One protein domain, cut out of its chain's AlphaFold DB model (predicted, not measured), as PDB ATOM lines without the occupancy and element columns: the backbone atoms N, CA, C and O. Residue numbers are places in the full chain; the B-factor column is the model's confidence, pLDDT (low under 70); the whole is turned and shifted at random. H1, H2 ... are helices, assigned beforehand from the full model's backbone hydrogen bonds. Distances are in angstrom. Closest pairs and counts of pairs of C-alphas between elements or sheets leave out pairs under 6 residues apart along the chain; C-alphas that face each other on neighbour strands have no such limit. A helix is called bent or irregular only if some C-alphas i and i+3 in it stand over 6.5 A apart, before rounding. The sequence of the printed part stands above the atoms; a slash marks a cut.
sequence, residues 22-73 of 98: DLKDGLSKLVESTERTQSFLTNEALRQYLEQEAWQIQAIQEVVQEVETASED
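AT A GLANCE: This is residues 22 to 73 of the 98 residues of the protein "CopG family transcriptional regulator" of Alphaproteobacteria bacterium (UniProt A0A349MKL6). The model is a lopsided L: a short helix, H1, makes a corner with the first part of a much longer helix, H2, which bends along its length and sticks out far from H1. Residues 43 to 73 stand free, and this long arm makes the length of the whole. The printed part has 52 residues with two named helices, H1 then H2 along the chain, and no named strand; the class is all helix. It is extended, with a radius of gyration of the C-alphas of 18.8 A, and it spans 58 by 20 by 13 A, the outline of a rod.

HOW THE PARTS SIT: H1, residues 22 to 34, is joined by a tight link of 3 residues to H2, residues 38 to 69. By its hydrogen bonds H2 was assigned as one helix, but it is bent: C-alphas 53 and 56 are 6.5 A apart. Its arms are H2a, residues 38 to 53, and H2b, residues 56 to 69; their lines stand at a steep tilt of 45 degrees. H1 touches H2a with residues 27 to 31 alone, and H2a touches H1 with residues 38 to 41 alone. The closest C-alphas of the two are those of Val 31 and Gln 38, 6.2 A apart. H1 and H2a run opposite ways at a steep tilt of 69.7 degrees, only just short of about perpendicular. H1 and H2b are apart. In H1, H2a and H2b every O i to N i+4 pair is within hydrogen-bond range.

IN THESE COORDINATES: H1 begins at C-alpha 22, (126.709, 107.450, 186.705), and measures 18.3 A from first to last C-alpha. H2a begins at C-alpha 38, (126.539, 101.052, 200.252), and measures 22.4 A. H2b measures 20.1 A and ends at C-alpha 69, (168.602, 110.641, 211.228).

THE WHOLE: The two C-alphas farthest apart are those of Glu 32 and Asp 73, at 58.6 A. The printed part has no cut and no long link. The mean pLDDT of the printed part is 91.4, and no printed residue is under 70.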
ATOM      1  N   ASP A  22     125.833 108.547 187.141       97.62
ATOM      2  CA  ASP A  22     126.709 107.450 186.705       97.62
ATOM      3  C   ASP A  22     127.369 106.716 187.890       97.62
ATOM      4  O   ASP A  22     127.367 105.483 187.949       97.62
ATOM      5  N   LEU A  23     127.907 107.462 188.866       96.12
ATOM      6  CA  LEU A  23     128.494 106.888 190.086       96.12
ATOM      7  C   LEU A  23     127.446 106.184 190.940       96.12
ATOM      8  O   LEU A  23     127.712 105.116 191.493       96.12
ATOM      9  N   LYS A  24     126.259 106.785 191.061       95.81
ATOM     10  CA  LYS A  24     125.154 106.216 191.829       95.81
ATOM     11  C   LYS A  24     124.718 104.874 191.241       95.81
ATOM     12  O   LYS A  24     124.627 103.897 191.981       95.81
ATOM     13  N   ASP A  25     124.520 104.814 189.929       97.56
ATOM     14  CA  ASP A  25     124.106 103.602 189.223       97.56
ATOM     15  C   ASP A  25     125.170 102.502 189.307       97.56
ATOM     16  O   ASP A  25     124.847 101.330 189.528       97.56
ATOM     17  N   GLY A  26     126.449 102.868 189.171       96.88
ATOM     18  CA  GLY A  26     127.567 101.943 189.359       96.88
ATOM     19  C   GLY A  26     127.607 101.358 190.772       96.88
ATOM     20  O   GLY A  26     127.719 100.141 190.941       96.88
ATOM     21  N   LEU A  27     127.447 102.208 191.790       95.69
ATOM     22  CA  LEU A  27     127.433 101.792 193.191       95.69
ATOM     23  C   LEU A  27     126.244 100.874 193.506       95.69
ATOM     24  O   LEU A  27     126.427  99.861 194.177       95.69
ATOM     25  N   SER A  28     125.050 101.177 192.988       95.88
ATOM     26  CA  SER A  28     123.863 100.328 193.152       95.88
ATOM     27  C   SER A  28     124.056  98.929 192.558       95.88
ATOM     28  O   SER A  28     123.789  97.939 193.238       95.88
ATOM     29  N   LYS A  29     124.606  98.818 191.343       97.38
ATOM     30  CA  LYS A  29     124.920  97.513 190.727       97.38
ATOM     31  C   LYS A  29     125.955  96.725 191.533       97.38
ATOM     32  O   LYS A  29     125.879  95.499 191.637       97.38
ATOM     33  N   LEU A  30     126.934  97.416 192.116       96.81
ATOM     34  CA  LEU A  30     127.957  96.774 192.938       96.81
ATOM     35  C   LEU A  30     127.380  96.260 194.265       96.81
ATOM     36  O   LEU A  30     127.707  95.152 194.684       96.81
ATOM     37  N   VAL A  31     126.478  97.020 194.893       97.44
ATOM     38  CA  VAL A  31     125.719  96.579 196.076       97.44
ATOM     39  C   VAL A  31     124.952  95.289 195.777       97.44
ATOM     40  O   VAL A  31     125.076  94.322 196.527       97.44
ATOM     41  N   GLU A  32     124.213  95.249 194.666       96.75
ATOM     42  CA  GLU A  32     123.419  94.080 194.264       96.75
ATOM     43  C   GLU A  32     124.286  92.849 193.970       96.75
ATOM     44  O   GLU A  32     123.966  91.749 194.407       96.75
ATOM     45  N   SER A  33     125.397  93.028 193.254       97.38
ATOM     46  CA  SER A  33     126.261  91.911 192.841       97.38
ATOM     47  C   SER A  33     127.159  91.357 193.950       97.38
ATOM     48  O   SER A  33     127.590  90.209 193.859       97.38
ATOM     49  N   THR A  34     127.466  92.152 194.980       95.56
ATOM     50  CA  THR A  34     128.393  91.760 196.061       95.56
ATOM     51  C   THR A  34     127.703  91.458 197.389       95.56
ATOM     52  O   THR A  34     128.373  91.024 198.327       95.56
ATOM     53  N   GLU A  35     126.395  91.724 197.493       93.75
ATOM     54  CA  GLU A  35     125.617  91.648 198.740       93.75
ATOM     55  C   GLU A  35     126.221  92.496 199.880       93.75
ATOM     56  O   GLU A  35     126.071  92.207 201.072       93.75
ATOM     57  N   ARG A  36     126.942  93.569 199.530       95.25
ATOM     58  CA  ARG A  36     127.543  94.509 200.486       95.25
ATOM     59  C   ARG A  36     126.715  95.775 200.610       95.25
ATOM     60  O   ARG A  36     126.071  96.220 199.670       95.25
ATOM     61  N   THR A  37     126.771  96.408 201.780       95.44
ATOM     62  CA  THR A  37     126.079  97.683 201.991       95.44
ATOM     63  C   THR A  37     126.773  98.818 201.241       95.44
ATOM     64  O   THR A  37     127.993  98.821 201.064       95.44
ATOM     65  N   GLN A  38     126.002  99.842 200.875       92.44
ATOM     66  CA  GLN A  38     126.539 101.052 200.252       92.44
ATOM     67  C   GLN A  38     127.628 101.713 201.114       92.44
ATOM     68  O   GLN A  38     128.649 102.152 200.593       92.44
ATOM     69  N   SER A  39     127.436 101.746 202.439       92.06
ATOM     70  CA  SER A  39     128.411 102.309 203.383       92.06
ATOM     71  C   SER A  39     129.724 101.522 203.400       92.06
ATOM     72  O   SER A  39     130.794 102.130 203.418       92.06
ATOM     73  N   PHE A  40     129.654 100.186 203.337       94.00
ATOM     74  CA  PHE A  40     130.837  99.332 203.253       94.00
ATOM     75  C   PHE A  40     131.625  99.618 201.972       94.00
ATOM     76  O   PHE A  40     132.802  99.943 202.048       94.00
ATOM     77  N   LEU A  41     130.961  99.577 200.811       95.19
ATOM     78  CA  LEU A  41     131.616  99.799 199.519       95.19
ATOM     79  C   LEU A  41     132.180 101.219 199.388       95.19
ATOM     80  O   LEU A  41     133.262 101.399 198.841       95.19
ATOM     81  N   THR A  42     131.482 102.221 199.930       94.00
ATOM     82  CA  THR A  42     131.967 103.609 199.933       94.00
ATOM     83  C   THR A  42     133.208 103.761 200.813       94.00
ATOM     84  O   THR A  42     134.178 104.382 200.391       94.00
ATOM     85  N   ASN A  43     133.211 103.177 202.018       93.31
ATOM     86  CA  ASN A  43     134.391 103.194 202.889       93.31
ATOM     87  C   ASN A  43     135.568 102.445 202.266       93.31
ATOM     88  O   ASN A  43     136.700 102.905 202.361       93.31
ATOM     89  N   GLU A  44     135.298 101.309 201.633       94.69
ATOM     90  CA  GLU A  44     136.324 100.496 200.995       94.69
ATOM     91  C   GLU A  44     136.959 101.229 199.808       94.69
ATOM     92  O   GLU A  44     138.179 101.321 199.723       94.69
ATOM     93  N   ALA A  45     136.148 101.854 198.950       93.88
ATOM     94  CA  ALA A  45     136.649 102.678 197.852       93.88
ATOM     95  C   ALA A  45     137.479 103.873 198.355       93.88
ATOM     96  O   ALA A  45     138.541 104.159 197.807       93.88
ATOM     97  N   LEU A  46     137.028 104.548 199.420       92.88
ATOM     98  CA  LEU A  46     137.780 105.644 200.038       92.88
ATOM     99  C   LEU A  46     139.105 105.168 200.635       92.88
ATOM    100  O   LEU A  46     140.112 105.848 200.469       92.88
ATOM    101  N   ARG A  47     139.123 104.010 201.302       92.50
ATOM    102  CA  ARG A  47     140.349 103.409 201.841       92.50
ATOM    103  C   ARG A  47     141.343 103.122 200.724       92.50
ATOM    104  O   ARG A  47     142.478 103.568 200.815       92.50
ATOM    105  N   GLN A  48     140.902 102.443 199.667       93.69
ATOM    106  CA  GLN A  48     141.766 102.102 198.539       93.69
ATOM    107  C   GLN A  48     142.312 103.353 197.850       93.69
ATOM    108  O   GLN A  48     143.494 103.401 197.534       93.69
ATOM    109  N   TYR A  49     141.479 104.382 197.665       91.69
ATOM    110  CA  TYR A  49     141.931 105.659 197.117       91.69
ATOM    111  C   TYR A  49     142.976 106.322 198.021       91.69
ATOM    112  O   TYR A  49     144.031 106.730 197.554       91.69
ATOM    113  N   LEU A  50     142.724 106.390 199.330       89.62
ATOM    114  CA  LEU A  50     143.674 106.975 200.273       89.62
ATOM    115  C   LEU A  50     144.987 106.196 200.322       89.62
ATOM    116  O   LEU A  50     146.031 106.824 200.330       89.62
ATOM    117  N   GLU A  51     144.966 104.866 200.315       88.38
ATOM    118  CA  GLU A  51     146.182 104.044 200.262       88.38
ATOM    119  C   GLU A  51     146.957 104.271 198.951       88.38
ATOM    120  O   GLU A  51     148.182 104.414 198.967       88.38
ATOM    121  N   GLN A  52     146.250 104.384 197.820       87.81
ATOM    122  CA  GLN A  52     146.843 104.676 196.509       87.81
ATOM    123  C   GLN A  52     147.419 106.089 196.381       87.81
ATOM    124  O   GLN A  52     148.357 106.285 195.616       87.81
ATOM    125  N   GLU A  53     146.895 107.072 197.103       86.50
ATOM    126  CA  GLU A  53     147.420 108.441 197.061       86.50
ATOM    127  C   GLU A  53     148.455 108.689 198.169       86.50
ATOM    128  O   GLU A  53     149.417 109.439 197.994       86.50
ATOM    129  N   ALA A  54     148.295 108.035 199.322       82.88
ATOM    130  CA  ALA A  54     149.148 108.250 200.483       82.88
ATOM    131  C   ALA A  54     150.525 107.600 200.343       82.88
ATOM    132  O   ALA A  54     151.450 108.092 200.983       82.88
ATOM    133  N   TRP A  55     150.706 106.559 199.517       83.06
ATOM    134  CA  TRP A  55     152.008 105.878 199.438       83.06
ATOM    135  C   TRP A  55     153.142 106.811 198.995       83.06
ATOM    136  O   TRP A  55     154.246 106.683 199.509       83.06
ATOM    137  N   GLN A  56     152.891 107.782 198.105       76.69
ATOM    138  CA  GLN A  56     153.929 108.738 197.688       76.69
ATOM    139  C   GLN A  56     154.294 109.690 198.824       76.69
ATOM    140  O   GLN A  56     155.469 109.939 199.078       76.69
ATOM    141  N   ILE A  57     153.283 110.209 199.522       81.81
ATOM    142  CA  ILE A  57     153.479 111.132 200.644       81.81
ATOM    143  C   ILE A  57     154.209 110.416 201.780       81.81
ATOM    144  O   ILE A  57     155.154 110.966 202.340       81.81
ATOM    145  N   GLN A  58     153.796 109.187 202.081       84.44
ATOM    146  CA  GLN A  58     154.409 108.366 203.112       84.44
ATOM    147  C   GLN A  58     155.855 108.012 202.750       84.44
ATOM    148  O   GLN A  58     156.735 108.228 203.572       84.44
ATOM    149  N   ALA A  59     156.127 107.586 201.512       85.44
ATOM    150  CA  ALA A  59     157.487 107.290 201.063       85.44
ATOM    151  C   ALA A  59     158.405 108.521 201.137       85.44
ATOM    152  O   ALA A  59     159.544 108.418 201.583       85.44
ATOM    153  N   ILE A  60     157.912 109.705 200.752       85.62
ATOM    154  CA  ILE A  60     158.680 110.952 200.882       85.62
ATOM    155  C   ILE A  60     158.970 111.256 202.355       85.62
ATOM    156  O   ILE A  60     160.094 111.612 202.692       85.62
ATOM    157  N   GLN A  61     157.973 111.128 203.232       88.69
ATOM    158  CA  GLN A  61     158.143 111.392 204.663       88.69
ATOM    159  C   GLN A  61     159.124 110.418 205.319       88.69
ATOM    160  O   GLN A  61     159.956 110.853 206.110       88.69
ATOM    161  N   GLU A  62     159.056 109.136 204.969       89.75
ATOM    162  CA  GLU A  62     159.975 108.104 205.456       89.75
ATOM    163  C   GLU A  62     161.415 108.400 205.021       89.75
ATOM    164  O   GLU A  62     162.304 108.439 205.867       89.75
ATOM    165  N   VAL A  63     161.640 108.721 203.740       88.25
ATOM    166  CA  VAL A  63     162.975 109.081 203.229       88.25
ATOM    167  C   VAL A  63     163.504 110.362 203.878       88.25
ATOM    168  O   VAL A  63     164.680 110.437 204.218       88.25
ATOM    169  N   VAL A  64     162.659 111.377 204.089       91.94
ATOM    170  CA  VAL A  64     163.075 112.604 204.794       91.94
ATOM    171  C   VAL A  64     163.514 112.285 206.222       91.94
ATOM    172  O   VAL A  64     164.562 112.761 206.646       91.94
ATOM    173  N   GLN A  65     162.763 111.455 206.947       92.06
ATOM    174  CA  GLN A  65     163.135 111.046 208.305       92.06
ATOM    175  C   GLN A  65     164.426 110.220 208.338       92.06
ATOM    176  O   GLN A  65     165.253 110.405 209.232       92.06
ATOM    177  N   GLU A  66     164.618 109.324 207.370       89.62
ATOM    178  CA  GLU A  66     165.853 108.551 207.223       89.62
ATOM    179  C   GLU A  66     167.047 109.487 207.002       89.62
ATOM    180  O   GLU A  66     168.025 109.416 207.739       89.62
ATOM    181  N   VAL A  67     166.922 110.455 206.089       89.88
ATOM    182  CA  VAL A  67     167.968 111.454 205.818       89.88
ATOM    183  C   VAL A  67     168.251 112.348 207.030       89.88
ATOM    184  O   VAL A  67     169.404 112.675 207.288       89.88
ATOM    185  N   GLU A  68     167.227 112.742 207.791       91.19
ATOM    186  CA  GLU A  68     167.388 113.557 209.005       91.19
ATOM    187  C   GLU A  68     168.098 112.815 210.148       91.19
ATOM    188  O   GLU A  68     168.694 113.453 211.019       91.19
ATOM    189  N   THR A  69     168.008 111.484 210.175       92.00
ATOM    190  CA  THR A  69     168.602 110.641 211.228       92.00
ATOM    191  C   THR A  69     169.898 109.953 210.808       92.00
ATOM    192  O   THR A  69     170.606 109.427 211.670       92.00
ATOM    193  N   ALA A  70     170.225 109.993 209.517       88.56
ATOM    194  CA  ALA A  70     171.446 109.464 208.942       88.56
ATOM    195  C   ALA A  70     172.691 110.253 209.380       88.56
ATOM    196  O   ALA A  70     172.674 111.469 209.595       88.56
ATOM    197  N   SER A  71     173.794 109.532 209.507       87.88
ATOM    198  CA  SER A  71     175.135 110.067 209.713       87.88
ATOM    199  C   SER A  71     175.808 110.386 208.374       87.88
ATOM    200  O   SER A  71     175.382 109.910 207.327       87.88
ATOM    201  N   GLU A  72     176.877 111.192 208.381       82.38
ATOM    202  CA  GLU A  72     177.629 111.500 207.149       82.38
ATOM    203  C   GLU A  72     178.157 110.233 206.452       82.38
ATOM    204  O   GLU A  72     178.217 110.202 205.226       82.38
ATOM    205  N   ASP A  73     178.461 109.182 207.219       85.38
ATOM    206  CA  ASP A  73     178.947 107.894 206.711       85.38
ATOM    207  C   ASP A  73     177.853 107.063 206.007       85.38
ATOM    208  O   ASP A  73     178.172 106.093 205.323       85.38
TER     209      ASP A  73